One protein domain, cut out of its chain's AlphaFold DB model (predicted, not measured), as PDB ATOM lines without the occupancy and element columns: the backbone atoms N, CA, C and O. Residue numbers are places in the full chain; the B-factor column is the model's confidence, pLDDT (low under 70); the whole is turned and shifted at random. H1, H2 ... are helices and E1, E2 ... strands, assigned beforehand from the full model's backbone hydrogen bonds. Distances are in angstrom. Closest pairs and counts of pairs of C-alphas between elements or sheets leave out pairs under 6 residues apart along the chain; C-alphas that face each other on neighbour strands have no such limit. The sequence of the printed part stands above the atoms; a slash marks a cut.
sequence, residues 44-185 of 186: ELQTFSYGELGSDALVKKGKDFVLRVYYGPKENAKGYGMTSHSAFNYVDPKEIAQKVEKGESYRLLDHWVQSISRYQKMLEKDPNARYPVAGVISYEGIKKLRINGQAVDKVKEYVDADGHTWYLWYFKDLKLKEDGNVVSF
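What this domain is: This is residues 44 to 185 of the 186 residues of an uncharacterized protein of Abiotrophia defectiva ATCC 49176 (UniProt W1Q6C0). Two sheets lie partly face to face as a sandwich, four strands E1 to E4 on one side and three, E5, E7 and E6, on the other, while the long helix H2 runs past their edge strands E4 and E5. Short H3 covers the three-stranded sheet on the side away from E1 to E4, and H1 sits far out at one end. The printed part has 142 residues, in the order E1 E2 E3 E4 H1 H2 E5 H3 E6 E7; the sheets run E1 E2 E3 E4 and E5 E7 E6, both antiparallel, and the class is mixed, helices and strands. It is compact, with a radius of gyration of the C-alphas of 15.0 A and spans of 44 by 37 by 22 A.

How they stand to each other: Start with E1, residues 44 to 49, E2, 54 to 61, E3, 64 to 71, and E4, 78 to 84: a meander, each strand the antiparallel neighbour of the one before, in a twisted sheet. Look for N 48 and O 56 at 2.8 A, N 59 and O 66 at 2.8 A, and N 67 and O 82 at 2.9 A. H1, residues 93 to 101, is apart from H2, residues 107 to 123, which only grazes both sheets; the closest C-alphas of H2 and E4 are Trp 112 and Ser 84, 7.5 A. E5, residues 133 to 137, H3, 140 to 144, and E6, 154 to 159, form a split strand-helix-strand unit, two strands running the same way with E7, 165 to 171, between them; its crossover is right-handed. Here N 135 and O 169 are 3.0 A apart, and N 156 and O 168 2.8 A. The two sheets form a sandwich, their strands at 28 degrees; the closest C-alphas of E3 and E5 are Leu 67 and Ala 134, 6.7 A. H3 is on the second sheet at a height of 8.6 A, over E7 only just, with 3 of its 5 C-alphas. Every O i to N i+4 pair is within hydrogen-bond range in H1, 12 of 13 in H2 and 0 of 1 in H3, where 2 of 2 O i to N i+3 pairs are.

Where its parts are: Find C-alpha 44 at (115.248, 154.749, 155.465), where E1 begins. E2 is 21.7 A long, E3 22.6 A and E4 20.5 A. H2 runs 24.7 A from C-alpha 107 at (101.793, 135.154, 143.849). E7 runs 20.0 A to C-alpha 171 at (105.563, 153.792, 141.423).

The domain as a whole: The C-alphas of Asn 76 and Lys 102 are the two farthest apart, 47.3 A. The printed part has no cut and no long link; residues 172 to 185 hold no named element. The mean pLDDT of the printed part is 91.7, with residues 75 to 77 and 105 under 70.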
ATOM      1  N   GLU A  44     115.762 154.134 156.695       95.56
ATOM      2  CA  GLU A  44     115.248 154.749 155.465       95.56
ATOM      3  C   GLU A  44     116.187 154.435 154.299       95.56
ATOM      4  O   GLU A  44     117.236 155.054 154.128       95.56
ATOM      5  N   LEU A  45     115.794 153.463 153.482       96.56
ATOM      6  CA  LEU A  45     116.582 153.004 152.348       96.56
ATOM      7  C   LEU A  45     116.483 153.955 151.162       96.56
ATOM      8  O   LEU A  45     117.433 154.064 150.395       96.56
ATOM      9  N   GLN A  46     115.353 154.635 150.973       96.69
ATOM     10  CA  GLN A  46     115.175 155.607 149.895       96.69
ATOM     11  C   GLN A  46     114.107 156.633 150.254       96.69
ATOM     12  O   GLN A  46     113.062 156.261 150.776       96.69
ATOM     13  N   THR A  47     114.332 157.893 149.878       95.75
ATOM     14  CA  THR A  47     113.362 158.980 150.061       95.75
ATOM     15  C   THR A  47     113.120 159.706 148.742       95.75
ATOM     16  O   THR A  47     114.050 159.941 147.967       95.75
ATOM     17  N   PHE A  48     111.867 160.069 148.490       95.12
ATOM     18  CA  PHE A  48     111.426 160.853 147.342       95.12
ATOM     19  C   PHE A  48     110.751 162.126 147.847       95.12
ATOM     20  O   PHE A  48     109.773 162.050 148.586       95.12
ATOM     21  N   SER A  49     111.277 163.295 147.476       92.94
ATOM     22  CA  SER A  49     110.715 164.592 147.870       92.94
ATOM     23  C   SER A  49     109.900 165.204 146.735       92.94
ATOM     24  O   SER A  49     110.299 165.156 145.571       92.94
ATOM     25  N   TYR A  50     108.776 165.813 147.097       90.50
ATOM     26  CA  TYR A  50     107.847 166.512 146.211       90.50
ATOM     27  C   TYR A  50     107.672 167.979 146.624       90.50
ATOM     28  O   TYR A  50     106.650 168.597 146.324       90.50
ATOM     29  N   GLY A  51     108.665 168.535 147.331       87.62
ATOM     30  CA  GLY A  51     108.600 169.883 147.889       87.62
ATOM     31  C   GLY A  51     107.440 170.013 148.874       87.62
ATOM     32  O   GLY A  51     107.234 169.145 149.722       87.62
ATOM     33  N   GLU A  52     106.640 171.063 148.711       87.06
ATOM     34  CA  GLU A  52     105.489 171.359 149.575       87.06
ATOM     35  C   GLU A  52     104.376 170.299 149.520       87.06
ATOM     36  O   GLU A  52     103.534 170.250 150.412       87.06
ATOM     37  N   LEU A  53     104.359 169.419 148.508       87.12
ATOM     38  CA  LEU A  53     103.397 168.307 148.439       87.12
ATOM     39  C   LEU A  53     103.741 167.172 149.419       87.12
ATOM     40  O   LEU A  53     102.879 166.365 149.778       87.12
ATOM     41  N   GLY A  54     104.992 167.125 149.879       91.00
ATOM     42  CA  GLY A  54     105.489 166.188 150.875       91.00
ATOM     43  C   GLY A  54     106.506 165.196 150.338       91.00
ATOM     44  O   GLY A  54     107.287 165.515 149.444       91.00
ATOM     45  N   SER A  55     106.566 164.005 150.930       93.38
ATOM     46  CA  SER A  55     107.608 163.025 150.606       93.38
ATOM     47  C   SER A  55     107.158 161.591 150.824       93.38
ATOM     48  O   SER A  55     106.229 161.344 151.587       93.38
ATOM     49  N   ASP A  56     107.842 160.654 150.179       95.06
ATOM     50  CA  ASP A  56     107.682 159.225 150.426       95.06
ATOM     51  C   ASP A  56     109.009 158.627 150.870       95.06
ATOM     52  O   ASP A  56     110.065 159.040 150.390       95.06
ATOM     53  N   ALA A  57     108.963 157.646 151.767       95.94
ATOM     54  CA  ALA A  57     110.143 156.923 152.220       95.94
ATOM     55  C   ALA A  57     109.917 155.410 152.153       95.94
ATOM     56  O   ALA A  57     108.881 154.902 152.585       95.94
ATOM     57  N   LEU A  58     110.908 154.700 151.623       97.75
ATOM     58  CA  LEU A  58     110.989 153.246 151.621       97.75
ATOM     59  C   LEU A  58     111.888 152.829 152.776       97.75
ATOM     60  O   LEU A  58     113.053 153.227 152.830       97.75
ATOM     61  N   VAL A  59     111.346 152.054 153.708       97.31
ATOM     62  CA  VAL A  59     111.981 151.801 155.001       97.31
ATOM     63  C   VAL A  59     112.090 150.305 155.252       97.31
ATOM     64  O   VAL A  59     111.145 149.552 155.015       97.31
ATOM     65  N   LYS A  60     113.236 149.878 155.778       96.62
ATOM     66  CA  LYS A  60     113.447 148.526 156.294       96.62
ATOM     67  C   LYS A  60     113.343 148.533 157.813       96.62
ATOM     68  O   LYS A  60     114.129 149.186 158.496       96.62
ATOM     69  N   LYS A  61     112.391 147.776 158.363       95.50
ATOM     70  CA  LYS A  61     112.223 147.582 159.813       95.50
ATOM     71  C   LYS A  61     112.332 146.094 160.130       95.50
ATOM     72  O   LYS A  61     111.372 145.342 160.008       95.50
ATOM     73  N   GLY A  62     113.529 145.642 160.502       94.12
ATOM     74  CA  GLY A  62     113.804 144.210 160.654       94.12
ATOM     75  C   GLY A  62     113.659 143.479 159.314       94.12
ATOM     76  O   GLY A  62     114.402 143.784 158.376       94.12
ATOM     77  N   LYS A  63     112.711 142.535 159.235       94.75
ATOM     78  CA  LYS A  63     112.330 141.831 157.995       94.75
ATOM     79  C   LYS A  63     111.183 142.505 157.234       94.75
ATOM     80  O   LYS A  63     110.834 142.066 156.141       94.75
ATOM     81  N   ASP A  64     110.596 143.555 157.792       95.88
ATOM     82  CA  ASP A  64     109.448 144.227 157.200       95.88
ATOM     83  C   ASP A  64     109.894 145.352 156.271       95.88
ATOM     84  O   ASP A  64     110.877 146.057 156.527       95.88
ATOM     85  N   PHE A  65     109.128 145.536 155.203       96.50
ATOM     86  CA  PHE A  65     109.204 146.710 154.348       96.50
ATOM     87  C   PHE A  65     108.073 147.662 154.711       96.50
ATOM     88  O   PHE A  65     106.923 147.241 154.829       96.50
ATOM     89  N   VAL A  66     108.384 148.946 154.860       96.12
ATOM     90  CA  VAL A  66     107.401 149.984 155.163       96.12
ATOM     91  C   VAL A  66     107.488 151.089 154.115       96.12
ATOM     92  O   VAL A  66     108.535 151.712 153.948       96.12
ATOM     93  N   LEU A  67     106.374 151.361 153.436       95.62
ATOM     94  CA  LEU A  67     106.182 152.565 152.631       95.62
ATOM     95  C   LEU A  67     105.562 153.640 153.520       95.62
ATOM     96  O   LEU A  67     104.451 153.463 154.018       95.62
ATOM     97  N   ARG A  68     106.264 154.753 153.714       94.31
ATOM     98  CA  ARG A  68     105.742 155.938 154.402       94.31
ATOM     99  C   ARG A  68     105.405 157.007 153.385       94.31
ATOM    100  O   ARG A  68     106.216 157.285 152.508       94.31
ATOM    101  N   VAL A  69     104.244 157.619 153.548       92.56
ATOM    102  CA  VAL A  69     103.743 158.697 152.700       92.56
ATOM    103  C   VAL A  69     103.432 159.872 153.601       92.56
ATOM    104  O   VAL A  69     102.619 159.761 154.514       92.56
ATOM    105  N   TYR A  70     104.104 160.987 153.358       91.19
ATOM    106  CA  TYR A  70     104.002 162.217 154.130       91.19
ATOM    107  C   TYR A  70     103.316 163.294 153.293       91.19
ATOM    108  O   TYR A  70     103.743 163.580 152.175       91.19
ATOM    109  N   TYR A  71     102.265 163.908 153.818       88.00
ATOM    110  CA  TYR A  71     101.617 165.070 153.219       88.00
ATOM    111  C   TYR A  71     102.285 166.339 153.740       88.00
ATOM    112  O   TYR A  71     102.291 166.589 154.949       88.00
ATOM    113  N   GLY A  72     102.831 167.137 152.828       85.12
ATOM    114  CA  GLY A  72     103.611 168.319 153.183       85.12
ATOM    115  C   GLY A  72     104.964 168.013 153.844       85.12
ATOM    116  O   GLY A  72     105.395 166.853 153.891       85.12
ATOM    117  N   PRO A  73     105.662 169.055 154.333       77.69
ATOM    118  CA  PRO A  73     106.996 168.934 154.920       77.69
ATOM    119  C   PRO A  73     107.044 167.941 156.086       77.69
ATOM    120  O   PRO A  73     106.147 167.912 156.935       77.69
ATOM    121  N   LYS A  74     108.106 167.128 156.134       74.69
ATOM    122  CA  LYS A  74     108.237 165.958 157.021       74.69
ATOM    123  C   LYS A  74     108.144 166.333 158.506       74.69
ATOM    124  O   LYS A  74     107.613 165.568 159.306       74.69
ATOM    125  N   GLU A  75     108.589 167.536 158.858       69.38
ATOM    126  CA  GLU A  75     108.617 168.094 160.215       69.38
ATOM    127  C   GLU A  75     107.207 168.304 160.795       69.38
ATOM    128  O   GLU A  75     107.021 168.256 162.010       69.38
ATOM    129  N   ASN A  76     106.209 168.489 159.924       67.06
ATOM    130  CA  ASN A  76     104.799 168.697 160.274       67.06
ATOM    131  C   ASN A  76     103.881 167.603 159.696       67.06
ATOM    132  O   ASN A  76     102.654 167.737 159.733       67.06
ATOM    133  N   ALA A  77     104.457 166.542 159.126       64.81
ATOM    134  CA  ALA A  77     103.749 165.702 158.175       64.81
ATOM    135  C   ALA A  77     102.678 164.820 158.819       64.81
ATOM    136  O   ALA A  77     102.964 163.911 159.607       64.81
ATOM    137  N   LYS A  78     101.433 165.048 158.394       81.31
ATOM    138  CA  LYS A  78     100.381 164.026 158.381       81.31
ATOM    139  C   LYS A  78     100.698 163.011 157.286       81.31
ATOM    140  O   LYS A  78     101.519 163.276 156.416       81.31
ATOM    141  N   GLY A  79     100.028 161.871 157.300       86.81
ATOM    142  CA  GLY A  79     100.193 160.884 156.247       86.81
ATOM    143  C   GLY A  79      99.876 159.490 156.740       86.81
ATOM    144  O   GLY A  79      99.152 159.323 157.724       86.81
ATOM    145  N   TYR A  80     100.445 158.498 156.073       87.88
ATOM    146  CA  TYR A  80     100.200 157.106 156.394       87.88
ATOM    147  C   TYR A  80     101.427 156.229 156.149       87.88
ATOM    148  O   TYR A  80     102.381 156.609 155.469       87.88
ATOM    149  N   GLY A  81     101.396 155.037 156.740       89.56
ATOM    150  CA  GLY A  81     102.394 153.997 156.541       89.56
ATOM    151  C   GLY A  81     101.724 152.694 156.132       89.56
ATOM    152  O   GLY A  81     100.676 152.339 156.669       89.56
ATOM    153  N   MET A  82     102.341 151.979 155.199       90.94
ATOM    154  CA  MET A  82     101.919 150.652 154.768       90.94
ATOM    155  C   MET A  82     103.052 149.669 154.998       90.94
ATOM    156  O   MET A  82     104.167 149.901 154.535       90.94
ATOM    157  N   THR A  83     102.759 148.567 155.678       93.00
ATOM    158  CA  THR A  83     103.757 147.551 156.013       93.00
ATOM    159  C   THR A  83     103.507 146.280 155.214       93.00
ATOM    160  O   THR A  83     102.407 145.732 155.238       93.00
ATOM    161  N   SER A  84     104.545 145.801 154.536       93.00
ATOM    162  CA  SER A  84     104.630 144.440 154.017       93.00
ATOM    163  C   SER A  84     105.476 143.616 154.981       93.00
ATOM    164  O   SER A  84     106.692 143.810 155.096       93.00
ATOM    165  N   HIS A  85     104.814 142.736 155.728       92.56
ATOM    166  CA  HIS A  85     105.479 141.914 156.732       92.56
ATOM    167  C   HIS A  85     106.354 140.849 156.080       92.56
ATOM    168  O   HIS A  85     105.927 140.178 155.142       92.56
ATOM    169  N   SER A  86     107.563 140.661 156.611       92.81
ATOM    170  CA  SER A  86     108.538 139.692 156.090       92.81
ATOM    171  C   SER A  86     108.856 139.871 154.597       92.81
ATOM    172  O   SER A  86     109.140 138.901 153.901       92.81
ATOM    173  N   ALA A  87     108.811 141.105 154.090       93.00
ATOM    174  CA  ALA A  87     109.153 141.412 152.703       93.00
ATOM    175  C   ALA A  87     110.650 141.212 152.408       93.00
ATOM    176  O   ALA A  87     111.014 140.782 151.318       93.00
ATOM    177  N   PHE A  88     111.515 141.449 153.399       94.25
ATOM    178  CA  PHE A  88     112.929 141.069 153.357       94.25
ATOM    179  C   PHE A  88     113.097 139.601 153.777       94.25
ATOM    180  O   PHE A  88     113.795 139.279 154.739       94.25
ATOM    181  N   ASN A  89     112.399 138.703 153.080       91.62
ATOM    182  CA  ASN A  89     112.567 137.259 153.203       91.62
ATOM    183  C   ASN A  89     113.192 136.719 151.919       91.62
ATOM    184  O   ASN A  89     112.565 136.757 150.861       91.62
ATOM    185  N   TYR A  90     114.461 136.317 152.002       90.50
ATOM    186  CA  TYR A  90     115.251 136.030 150.814       90.50
ATOM    187  C   TYR A  90     114.705 134.795 150.099       90.50
ATOM    188  O   TYR A  90     114.521 133.739 150.703       90.50
ATOM    189  N   VAL A  91     114.453 134.948 148.803       90.44
ATOM    190  CA  VAL A  91     114.089 133.869 147.883       90.44
ATOM    191  C   VAL A  91     115.133 133.870 146.776       90.44
ATOM    192  O   VAL A  91     115.515 134.945 146.306       90.44
ATOM    193  N   ASP A  92     115.601 132.691 146.363       92.88
ATOM    194  CA  ASP A  92     116.595 132.582 145.294       92.88
ATOM    195  C   ASP A  92     116.073 133.302 144.029       92.88
ATOM    196  O   ASP A  92     114.999 132.950 143.522       92.88
ATOM    197  N   PRO A  93     116.804 134.297 143.490       93.06
ATOM    198  CA  PRO A  93     116.397 135.017 142.289       93.06
ATOM    199  C   PRO A  93     116.132 134.089 141.095       93.06
ATOM    200  O   PRO A  93     115.290 134.408 140.256       93.06
ATOM    201  N   LYS A  94     116.808 132.932 141.019       93.44
ATOM    202  CA  LYS A  94     116.584 131.918 139.979       93.44
ATOM    203  C   LYS A  94     115.238 131.219 140.131       93.44
ATOM    204  O   LYS A  94     114.617 130.895 139.123       93.44
ATOM    205  N   GLU A  95     114.775 130.994 141.360       91.50
ATOM    206  CA  GLU A  95     113.445 130.425 141.606       91.50
ATOM    207  C   GLU A  95     112.355 131.394 141.130       91.50
ATOM    208  O   GLU A  95     111.390 130.986 140.483       91.50
ATOM    209  N   ILE A  96     112.533 132.689 141.404       91.44
ATOM    210  CA  ILE A  96     111.610 133.733 140.946       91.44
ATOM    211  C   ILE A  96     111.647 133.833 139.416       91.44
ATOM    212  O   ILE A  96     110.590 133.839 138.786       91.44
ATOM    213  N   ALA A  97     112.843 133.847 138.815       91.19
ATOM    214  CA  ALA A  97     113.023 133.905 137.365       91.19
ATOM    215  C   ALA A  97     112.283 132.770 136.647       91.19
ATOM    216  O   ALA A  97     111.526 133.033 135.721       91.19
ATOM    217  N   GLN A  98     112.422 131.528 137.124       90.69
ATOM    218  CA  GLN A  98     111.748 130.372 136.525       90.69
ATOM    219  C   GLN A  98     110.220 130.495 136.543       90.69
ATOM    220  O   GLN A  98     109.564 130.042 135.609       90.69
ATOM    221  N   LYS A  99     109.642 131.086 137.596       88.31
ATOM    222  CA  LYS A  99     108.194 131.337 137.672       88.31
ATOM    223  C   LYS A  99     107.780 132.402 136.657       88.31
ATOM    224  O   LYS A  99     106.861 132.176 135.875       88.31
ATOM    225  N   VAL A 100     108.517 133.514 136.610       87.12
ATOM    226  CA  VAL A 100     108.267 134.613 135.662       87.12
ATOM    227  C   VAL A 100     108.388 134.140 134.208       87.12
ATOM    228  O   VAL A 100     107.517 134.440 133.399       87.12
ATOM    229  N   GLU A 101     109.414 133.356 133.873       86.00
ATOM    230  CA  GLU A 101     109.640 132.808 132.524       86.00
ATOM    231  C   GLU A 101     108.535 131.850 132.070       86.00
ATOM    232  O   GLU A 101     108.211 131.790 130.885       86.00
ATOM    233  N   LYS A 102     107.918 131.121 133.003       86.00
ATOM    234  CA  LYS A 102     106.760 130.260 132.720       86.00
ATOM    235  C   LYS A 102     105.453 131.043 132.566       86.00
ATOM    236  O   LYS A 102     104.405 130.430 132.373       86.00
ATOM    237  N   GLY A 103     105.495 132.373 132.679       77.69
ATOM    238  CA  GLY A 103     104.303 133.217 132.734       77.69
ATOM    239  C   GLY A 103     103.462 132.966 133.986       77.69
ATOM    240  O   GLY A 103     102.290 133.340 134.029       77.69
ATOM    241  N   GLU A 104     104.025 132.309 135.005       79.38
ATOM    242  CA  GLU A 104     103.334 132.104 136.266       79.38
ATOM    243  C   GLU A 104     103.303 133.429 137.029       79.38
ATOM    244  O   GLU A 104     104.320 134.110 137.191       79.38
ATOM    245  N   SER A 105     102.120 133.781 137.535       69.00
ATOM    246  CA  SER A 105     101.978 134.884 138.479       69.00
ATOM    247  C   SER A 105     102.943 134.680 139.649       69.00
ATOM    248  O   SER A 105     102.953 133.635 140.314       69.00
ATOM    249  N   TYR A 106     103.735 135.710 139.948       78.56
ATOM    250  CA  TYR A 106     104.497 135.722 141.183       78.56
ATOM    251  C   TYR A 106     103.559 136.088 142.332       78.56
ATOM    252  O   TYR A 106     103.455 137.242 142.742       78.56
ATOM    253  N   ARG A 107     102.878 135.065 142.859       78.62
ATOM    254  CA  ARG A 107     101.793 135.154 143.849       78.62
ATOM    255  C   ARG A 107     102.043 136.156 144.986       78.62
ATOM    256  O   ARG A 107     101.112 136.815 145.436       78.62
ATOM    257  N   LEU A 108     103.282 136.278 145.471       81.25
ATOM    258  CA  LEU A 108     103.637 137.235 146.527       81.25
ATOM    259  C   LEU A 108     103.495 138.695 146.074       81.25
ATOM    260  O   LEU A 108     102.957 139.509 146.822       81.25
ATOM    261  N   LEU A 109     103.938 139.018 144.857       88.19
ATOM    262  CA  LEU A 109     103.799 140.354 144.282       88.19
ATOM    263  C   LEU A 109     102.332 140.671 143.985       88.19
ATOM    264  O   LEU A 109     101.871 141.744 144.360       88.19
ATOM    265  N   ASP A 110     101.572 139.722 143.439       88.81
ATOM    266  CA  ASP A 110     100.140 139.910 143.173       88.81
ATOM    267  C   ASP A 110      99.341 140.138 144.459       88.81
ATOM    268  O   ASP A 110      98.541 141.072 144.545       88.81
ATOM    269  N   HIS A 111      99.587 139.340 145.504       88.56
ATOM    270  CA  HIS A 111      98.952 139.554 146.807       88.56
ATOM    271  C   HIS A 111      99.333 140.895 147.420       88.56
ATOM    272  O   HIS A 111      98.494 141.535 148.056       88.56
ATOM    273  N   TRP A 112     100.579 141.329 147.243       90.94
ATOM    274  CA  TRP A 112     101.017 142.621 147.741       90.94
ATOM    275  C   TRP A 112     100.336 143.777 146.999       90.94
ATOM    276  O   TRP A 112      99.761 144.648 147.649       90.94
ATOM    277  N   VAL A 113     100.285 143.745 145.664       93.50
ATOM    278  CA  VAL A 113      99.536 144.720 144.847       93.50
ATOM    279  C   VAL A 113      98.058 144.737 145.247       93.50
ATOM    280  O   VAL A 113      97.476 145.800 145.467       93.50
ATOM    281  N   GLN A 114      97.455 143.566 145.452       92.12
ATOM    282  CA  GLN A 114      96.080 143.459 145.929       92.12
ATOM    283  C   GLN A 114      95.898 144.046 147.338       92.12
ATOM    284  O   GLN A 114      94.894 144.710 147.597       92.12
ATOM    285  N   SER A 115      96.847 143.834 148.251       91.00
ATOM    286  CA  SER A 115      96.831 144.442 149.586       91.00
ATOM    287  C   SER A 115      96.881 145.969 149.492       91.00
ATOM    288  O   SER A 115      96.075 146.657 150.123       91.00
ATOM    289  N   ILE A 116      97.750 146.501 148.623       94.44
ATOM    290  CA  ILE A 116      97.854 147.943 148.400       94.44
ATOM    291  C   ILE A 116      96.541 148.511 147.859       94.44
ATOM    292  O   ILE A 116      96.080 149.530 148.366       94.44
ATOM    293  N   SER A 117      95.893 147.846 146.898       94.56
ATOM    294  CA  SER A 117      94.627 148.336 146.330       94.56
ATOM    295  C   SER A 117      93.524 148.519 147.382       94.56
ATOM    296  O   SER A 117      92.832 149.537 147.401       94.56
ATOM    297  N   ARG A 118      93.410 147.580 148.334       91.06
ATOM    298  CA  ARG A 118      92.448 147.664 149.443       91.06
ATOM    299  C   ARG A 118      92.760 148.836 150.363       91.06
ATOM    300  O   ARG A 118      91.844 149.479 150.866       91.06
ATOM    301  N   TYR A 119      94.041 149.124 150.569       88.81
ATOM    302  CA  TYR A 119      94.461 150.279 151.348       88.81
ATOM    303  C   TYR A 119      94.145 151.592 150.624       88.81
ATOM    304  O   TYR A 119      93.553 152.487 151.219       88.81
ATOM    305  N   GLN A 120      94.447 151.684 149.323       93.00
ATOM    306  CA  GLN A 120      94.109 152.853 148.503       93.00
ATOM    307  C   GLN A 120      92.607 153.160 148.538       93.00
ATOM    308  O   GLN A 120      92.226 154.327 148.593       93.00
ATOM    309  N   LYS A 121      91.751 152.132 148.611       89.94
ATOM    310  CA  LYS A 121      90.304 152.318 148.770       89.94
ATOM    311  C   LYS A 121      89.931 153.086 150.040       89.94
ATOM    312  O   LYS A 121      89.034 153.927 150.019       89.94
ATOM    313  N   MET A 122      90.623 152.823 151.149       86.38
ATOM    314  CA  MET A 122      90.398 153.532 152.415       86.38
ATOM    315  C   MET A 122      90.820 155.007 152.332       86.38
ATOM    316  O   MET A 122      90.279 155.835 153.062       86.38
ATOM    317  N   LEU A 123      91.744 155.334 151.424       88.75
ATOM    318  CA  LEU A 123      92.261 156.685 151.209       88.75
ATOM    319  C   LEU A 123      91.389 157.540 150.278       88.75
ATOM    320  O   LEU A 123      91.578 158.746 150.244       88.75
ATOM    321  N   GLU A 124      90.404 156.981 149.564       87.44
ATOM    322  CA  GLU A 124      89.608 157.739 148.573       87.44
ATOM    323  C   GLU A 124      88.872 158.963 149.147       87.44
ATOM    324  O   GLU A 124      88.522 159.879 148.405       87.44
ATOM    325  N   LYS A 125      88.614 158.979 150.460       85.19
ATOM    326  CA  LYS A 125      87.961 160.100 151.153       85.19
ATOM    327  C   LYS A 125      88.940 161.173 151.632       85.19
ATOM    328  O   LYS A 125      88.496 162.218 152.104       85.19
ATOM    329  N   ASP A 126      90.242 160.914 151.563       85.88
ATOM    330  CA  ASP A 126      91.276 161.861 151.959       85.88
ATOM    331  C   ASP A 126      91.615 162.780 150.771       85.88
ATOM    332  O   ASP A 126      92.137 162.313 149.757       85.88
ATOM    333  N   PRO A 127      91.344 164.096 150.868       84.00
ATOM    334  CA  PRO A 127      91.611 165.036 149.782       84.00
ATOM    335  C   PRO A 127      93.107 165.217 149.485       84.00
ATOM    336  O   PRO A 127      93.445 165.777 148.445       84.00
ATOM    337  N   ASN A 128      93.999 164.762 150.372       84.56
ATOM    338  CA  ASN A 128      95.448 164.807 150.175       84.56
ATOM    339  C   ASN A 128      96.034 163.445 149.779       84.56
ATOM    340  O   ASN A 128      97.257 163.319 149.698       84.56
ATOM    341  N   ALA A 129      95.186 162.431 149.560       85.31
ATOM    342  CA  ALA A 129      95.631 161.089 149.223       85.31
ATOM    343  C   ALA A 129      96.533 161.101 147.988       85.31
ATOM    344  O   ALA A 129      96.153 161.554 146.907       85.31
ATOM    345  N   ARG A 130      97.733 160.551 148.167       90.62
ATOM    346  CA  ARG A 130      98.653 160.194 147.086       90.62
ATOM    347  C   ARG A 130      98.628 158.676 146.944       90.62
ATOM    348  O   ARG A 130      98.343 157.986 147.919       90.62
ATOM    349  N   TYR A 131      98.922 158.153 145.756       93.94
ATOM    350  CA  TYR A 131      98.819 156.716 145.480       93.94
ATOM    351  C   TYR A 131     100.159 156.086 145.071       93.94
ATOM    352  O   TYR A 131     100.229 155.433 144.027       93.94
ATOM    353  N   PRO A 132     101.238 156.235 145.864       96.31
ATOM    354  CA  PRO A 132     102.453 155.488 145.599       96.31
ATOM    355  C   PRO A 132     102.231 153.991 145.830       96.31
ATOM    356  O   PRO A 132     101.508 153.571 146.740       96.31
ATOM    357  N   VAL A 133     102.893 153.176 145.015       97.62
ATOM    358  CA  VAL A 133     102.893 151.710 145.122       97.62
ATOM    359  C   VAL A 133     104.345 151.271 145.150       97.62
ATOM    360  O   VAL A 133     105.113 151.612 144.256       97.62
ATOM    361  N   ALA A 134     104.750 150.539 146.180       97.94
ATOM    362  CA  ALA A 134     106.148 150.180 146.358       97.94
ATOM    363  C   ALA A 134     106.296 148.815 147.010       97.94
ATOM    364  O   ALA A 134     105.406 148.370 147.734       97.94
ATOM    365  N   GLY A 135     107.444 148.186 146.814       96.94
ATOM    366  CA  GLY A 135     107.790 146.943 147.484       96.94
ATOM    367  C   GLY A 135     109.263 146.616 147.336       96.94
ATOM    368  O   GLY A 135     110.061 147.420 146.854       96.94
ATOM    369  N   VAL A 136     109.615 145.409 147.762       96.88
ATOM    370  CA  VAL A 136     110.976 144.890 147.693       96.88
ATOM    371  C   VAL A 136     110.953 143.427 147.264       96.88
ATOM    372  O   VAL A 136     110.010 142.700 147.576       96.88
ATOM    373  N   ILE A 137     111.958 143.011 146.498       95.75
ATOM    374  CA  ILE A 137     112.124 141.634 146.024       95.75
ATOM    375  C   ILE A 137     113.607 141.349 145.751       95.75
ATOM    376  O   ILE A 137     114.355 142.265 145.427       95.75
ATOM    377  N   SER A 138     114.047 140.095 145.845       95.50
ATOM    378  CA  SER A 138     115.419 139.665 145.520       95.50
ATOM    379  C   SER A 138     115.665 139.437 144.016       95.50
ATOM    380  O   SER A 138     116.733 138.988 143.620       95.50
ATOM    381  N   TYR A 139     114.701 139.743 143.143       95.25
ATOM    382  CA  TYR A 139     114.761 139.431 141.712       95.25
ATOM    383  C   TYR A 139     115.011 140.668 140.841       95.25
ATOM    384  O   TYR A 139     114.191 141.582 140.808       95.25
ATOM    385  N   GLU A 140     116.106 140.661 140.073       95.81
ATOM    386  CA  GLU A 140     116.506 141.793 139.220       95.81
ATOM    387  C   GLU A 140     115.495 142.111 138.110       95.81
ATOM    388  O   GLU A 140     115.307 143.276 137.747       95.81
ATOM    389  N   GLY A 141     114.798 141.094 137.586       95.06
ATOM    390  CA  GLY A 141     113.826 141.270 136.504       95.06
ATOM    391  C   GLY A 141     112.677 142.221 136.853       95.06
ATOM    392  O   GLY A 141     112.014 142.723 135.947       95.06
ATOM    393  N   ILE A 142     112.505 142.575 138.134       96.31
ATOM    394  CA  ILE A 142     111.598 143.636 138.591       96.31
ATOM    395  C   ILE A 142     111.860 145.001 137.937       96.31
ATOM    396  O   ILE A 142     110.963 145.834 137.895       96.31
ATOM    397  N   LYS A 143     113.043 145.234 137.351       97.06
ATOM    398  CA  LYS A 143     113.324 146.418 136.516       97.06
ATOM    399  C   LYS A 143     112.394 146.534 135.295       97.06
ATOM    400  O   LYS A 143     112.242 147.627 134.762       97.06
ATOM    401  N   LYS A 144     111.765 145.434 134.867       95.88
ATOM    402  CA  LYS A 144     110.772 145.387 133.779       95.88
ATOM    403  C   LYS A 144     109.326 145.396 134.277       95.88
ATOM    404  O   LYS A 144     108.411 145.246 133.476       95.88
ATOM    405  N   LEU A 145     109.116 145.532 135.588       96.12
ATOM    406  CA  LEU A 145     107.793 145.470 136.193       96.12
ATOM    407  C   LEU A 145     106.844 146.473 135.539       96.12
ATOM    408  O   LEU A 145     107.124 147.675 135.475       96.12
ATOM    409  N   ARG A 146     105.677 145.969 135.153       96.06
ATOM    410  CA  ARG A 146     104.505 146.759 134.821       96.06
ATOM    411  C   ARG A 146     103.332 146.358 135.690       96.06
ATOM    412  O   ARG A 146     103.119 145.180 135.965       96.06
ATOM    413  N   ILE A 147     102.538 147.347 136.074       96.56
ATOM    414  CA  ILE A 147     101.244 147.128 136.711       96.56
ATOM    415  C   ILE A 147     100.204 147.890 135.901       96.56
ATOM    416  O   ILE A 147     100.342 149.090 135.674       96.56
ATOM    417  N   ASN A 148      99.176 147.187 135.425       95.69
ATOM    418  CA  ASN A 148      98.162 147.739 134.521       95.69
ATOM    419  C   ASN A 148      98.777 148.425 133.280       95.69
ATOM    420  O   ASN A 148      98.274 149.440 132.806       95.69
ATOM    421  N   GLY A 149      99.894 147.886 132.775       95.56
ATOM    422  CA  GLY A 149     100.642 148.424 131.632       95.56
ATOM    423  C   GLY A 149     101.597 149.583 131.956       95.56
ATOM    424  O   GLY A 149     102.515 149.841 131.173       95.56
ATOM    425  N   GLN A 150     101.452 150.242 133.112       97.69
ATOM    426  CA  GLN A 150     102.365 151.297 133.554       97.69
ATOM    427  C   GLN A 150     103.678 150.676 134.030       97.69
ATOM    428  O   GLN A 150     103.661 149.774 134.863       97.69
ATOM    429  N   ALA A 151     104.803 151.146 133.490       97.88
ATOM    430  CA  ALA A 151     106.131 150.700 133.899       97.88
ATOM    431  C   ALA A 151     106.522 151.290 135.256       97.88
ATOM    432  O   ALA A 151     106.112 152.400 135.596       97.88
ATOM    433  N   VAL A 152     107.323 150.540 136.014       98.12
ATOM    434  CA  VAL A 152     107.883 150.991 137.290       98.12
ATOM    435  C   VAL A 152     108.672 152.294 137.121       98.12
ATOM    436  O   VAL A 152     109.501 152.419 136.220       98.12
ATOM    437  N   ASP A 153     108.435 153.271 138.001       98.31
ATOM    438  CA  ASP A 153     109.079 154.588 137.900       98.31
ATOM    439  C   ASP A 153     110.537 154.549 138.367       98.31
ATOM    440  O   ASP A 153     111.415 155.209 137.797       98.31
ATOM    441  N   LYS A 154     110.801 153.812 139.454       98.25
ATOM    442  CA  LYS A 154     112.131 153.679 140.054       98.25
ATOM    443  C   LYS A 154     112.359 152.278 140.597       98.25
ATOM    444  O   LYS A 154     111.493 151.702 141.250       98.25
ATOM    445  N   VAL A 155     113.578 151.785 140.400       98.25
ATOM    446  CA  VAL A 155     114.110 150.612 141.093       98.25
ATOM    447  C   VAL A 155     115.448 150.997 141.709       98.25
ATOM    448  O   VAL A 155     116.307 151.545 141.021       98.25
ATOM    449  N   LYS A 156     115.608 150.742 143.006       97.62
ATOM    450  CA  LYS A 156     116.855 150.932 143.744       97.62
ATOM    451  C   LYS A 156     117.388 149.589 144.214       97.62
ATOM    452  O   LYS A 156     116.648 148.791 144.778       97.62
ATOM    453  N   GLU A 157     118.683 149.397 144.034       97.88
ATOM    454  CA  GLU A 157     119.411 148.266 144.593       97.88
ATOM    455  C   GLU A 157     119.838 148.565 146.036       97.88
ATOM    456  O   GLU A 157     120.254 149.679 146.369       97.88
ATOM    457  N   TYR A 158     119.713 147.561 146.895       96.75
ATOM    458  CA  TYR A 158     120.150 147.564 148.285       96.75
ATOM    459  C   TYR A 158     120.786 146.213 148.589       96.75
ATOM    460  O   TYR A 158     120.179 145.182 148.321       96.75
ATOM    461  N   VAL A 159     121.991 146.211 149.149       96.69
ATOM    462  CA  VAL A 159     122.660 144.987 149.596       96.69
ATOM    463  C   VAL A 159     122.610 144.962 151.116       96.69
ATOM    464  O   VAL A 159     123.007 145.939 151.752       96.69
ATOM    465  N   ASP A 160     122.078 143.885 151.691       94.69
ATOM    466  CA  ASP A 160     122.019 143.735 153.144       94.69
ATOM    467  C   ASP A 160     123.345 143.222 153.734       94.69
ATOM    468  O   ASP A 160     124.309 142.935 153.022       94.69
ATOM    469  N   ALA A 161     123.403 143.123 155.064       92.62
ATOM    470  CA  ALA A 161     124.594 142.668 155.779       92.62
ATOM    471  C   ALA A 161     124.998 141.216 155.451       92.62
ATOM    472  O   ALA A 161     126.163 140.866 155.630       92.62
ATOM    473  N   ASP A 162     124.064 140.401 154.953       93.62
ATOM    474  CA  ASP A 162     124.303 139.014 154.548       93.62
ATOM    475  C   ASP A 162     124.776 138.918 153.081       93.62
ATOM    476  O   ASP A 162     125.050 137.831 152.574       93.62
ATOM    477  N   GLY A 163     124.894 140.056 152.385       95.50
ATOM    478  CA  GLY A 163     125.297 140.127 150.983       95.50
ATOM    479  C   GLY A 163     124.161 139.841 149.999       95.50
ATOM    480  O   GLY A 163     124.410 139.745 148.794       95.50
ATOM    481  N   HIS A 164     122.913 139.728 150.463       96.19
ATOM    482  CA  HIS A 164     121.776 139.567 149.565       96.19
ATOM    483  C   HIS A 164     121.444 140.890 148.882       96.19
ATOM    484  O   HIS A 164     121.321 141.935 149.524       96.19
ATOM    485  N   THR A 165     121.245 140.835 147.565       97.25
ATOM    486  CA  THR A 165     120.785 141.988 146.786       97.25
ATOM    487  C   THR A 165     119.262 142.039 146.758       97.25
ATOM    488  O   THR A 165     118.589 141.067 146.412       97.25
ATOM    489  N   TRP A 166     118.733 143.209 147.081       97.88
ATOM    490  CA  TRP A 166     117.324 143.549 147.097       97.88
ATOM    491  C   TRP A 166     117.044 144.674 146.114       97.88
ATOM    492  O   TRP A 166     117.807 145.632 145.997       97.88
ATOM    493  N   TYR A 167     115.893 144.591 145.465       97.81
ATOM    494  CA  TYR A 167     115.405 145.578 144.519       97.81
ATOM    495  C   TYR A 167     114.152 146.228 145.094       97.81
ATOM    496  O   TYR A 167     113.079 145.622 145.136       97.81
ATOM    497  N   LEU A 168     114.301 147.468 145.559       98.06
ATOM    498  CA  LEU A 168     113.204 148.313 146.003       98.06
ATOM    499  C   LEU A 168     112.580 148.968 144.778       98.06
ATOM    500  O   LEU A 168     113.205 149.820 144.149       98.06
ATOM    501  N   TRP A 169     111.361 148.579 144.441       98.12
ATOM    502  CA  TRP A 169     110.633 149.112 143.296       98.12
ATOM    503  C   TRP A 169     109.552 150.084 143.763       98.12
ATOM    504  O   TRP A 169     108.980 149.933 144.845       98.12
ATOM    505  N   TYR A 170     109.301 151.109 142.955       98.50
ATOM    506  CA  TYR A 170     108.462 152.238 143.326       98.50
ATOM    507  C   TYR A 170     107.739 152.813 142.109       98.50
ATOM    508  O   TYR A 170     108.362 153.137 141.096       98.50
ATOM    509  N   PHE A 171     106.429 152.970 142.252       98.44
ATOM    510  CA  PHE A 171     105.563 153.792 141.423       98.44
ATOM    511  C   PHE A 171     105.192 155.033 142.223       98.44
ATOM    512  O   PHE A 171     104.711 154.922 143.354       98.44
ATOM    513  N   LYS A 172     105.402 156.205 141.631       96.44
ATOM    514  CA  LYS A 172     105.110 157.497 142.252       96.44
ATOM    515  C   LYS A 172     103.618 157.708 142.442       96.44
ATOM    516  O   LYS A 172     103.187 158.182 143.490       96.44
ATOM    517  N   ASP A 173     102.861 157.395 141.403       94.81
ATOM    518  CA  ASP A 173     101.418 157.563 141.379       94.81
ATOM    519  C   ASP A 173     100.812 156.480 140.491       94.81
ATOM    520  O   ASP A 173     100.973 156.481 139.268       94.81
ATOM    521  N   LEU A 174     100.179 155.501 141.131       96.75
ATOM    522  CA  LEU A 174      99.522 154.388 140.469       96.75
ATOM    523  C   LEU A 174      98.260 154.028 141.250       96.75
ATOM    524  O   LEU A 174      98.301 153.350 142.282       96.75
ATOM    525  N   LYS A 175      97.116 154.463 140.720       95.25
ATOM    526  CA  LYS A 175      95.811 154.089 141.257       95.25
ATOM    527  C   LYS A 175      95.462 152.667 140.825       95.25
ATOM    528  O   LYS A 175      95.254 152.389 139.644       95.25
ATOM    529  N   LEU A 176      95.406 151.767 141.796       96.38
ATOM    530  CA  LEU A 176      95.060 150.367 141.599       96.38
ATOM    531  C   LEU A 176      93.540 150.189 141.575       96.38
ATOM    532  O   LEU A 176      92.786 150.938 142.195       96.38
ATOM    533  N   LYS A 177      93.096 149.162 140.856       94.06
ATOM    534  CA  LYS A 177      91.703 148.704 140.854       94.06
ATOM    535  C   LYS A 177      91.444 147.836 142.087       94.06
ATOM    536  O   LYS A 177      92.386 147.261 142.624       94.06
ATOM    537  N   GLU A 178      90.195 147.708 142.530       88.12
ATOM    538  CA  GLU A 178      89.861 146.802 143.644       88.12
ATOM    539  C   GLU A 178      90.138 145.331 143.297       88.12
ATOM    540  O   GLU A 178      90.516 144.554 144.171       88.12
ATOM    541  N   ASP A 179      90.012 144.972 142.022       87.81
ATOM    542  CA  ASP A 179      90.318 143.664 141.462       87.81
ATOM    543  C   ASP A 179      90.884 143.785 140.034       87.81
ATOM    544  O   ASP A 179      90.914 144.858 139.427       87.81
ATOM    545  N   GLY A 180      91.411 142.677 139.505       90.31
ATOM    546  CA  GLY A 180      91.871 142.614 138.114       90.31
ATOM    547  C   GLY A 180      93.068 143.517 137.791       90.31
ATOM    548  O   GLY A 180      93.227 143.926 136.638       90.31
ATOM    549  N   ASN A 181      93.899 143.854 138.784       94.12
ATOM    550  CA  ASN A 181      95.198 144.463 138.504       94.12
ATOM    551  C   ASN A 181      96.097 143.429 137.824       94.12
ATOM    552  O   ASN A 181      96.221 142.306 138.308       94.12
ATOM    553  N   VAL A 182      96.728 143.823 136.723       92.31
ATOM    554  CA  VAL A 182      97.610 142.942 135.952       92.31
ATOM    555  C   VAL A 182      99.051 143.301 136.257       92.31
ATOM    556  O   VAL A 182      99.462 144.434 136.009       92.31
ATOM    557  N   VAL A 183      99.806 142.339 136.775       92.81
ATOM    558  CA  VAL A 183     101.253 142.438 136.974       92.81
ATOM    559  C   VAL A 183     101.941 141.725 135.814       92.81
ATOM    560  O   VAL A 183     101.616 140.576 135.519       92.81
ATOM    561  N   SER A 184     102.881 142.390 135.147       91.69
ATOM    562  CA  SER A 184     103.648 141.799 134.047       91.69
ATOM    563  C   SER A 184     105.107 142.260 134.041       91.69
ATOM    564  O   SER A 184     105.487 143.199 134.740       91.69
ATOM    565  N   PHE A 185     105.929 141.562 133.255       90.69
ATOM    566  CA  PHE A 185     107.362 141.837 133.067       90.69
ATOM    567  C   PHE A 185     107.732 142.019 131.582       90.69
ATOM    568  O   PHE A 185     108.914 141.983 131.229       90.69
TER     569      PHE A 185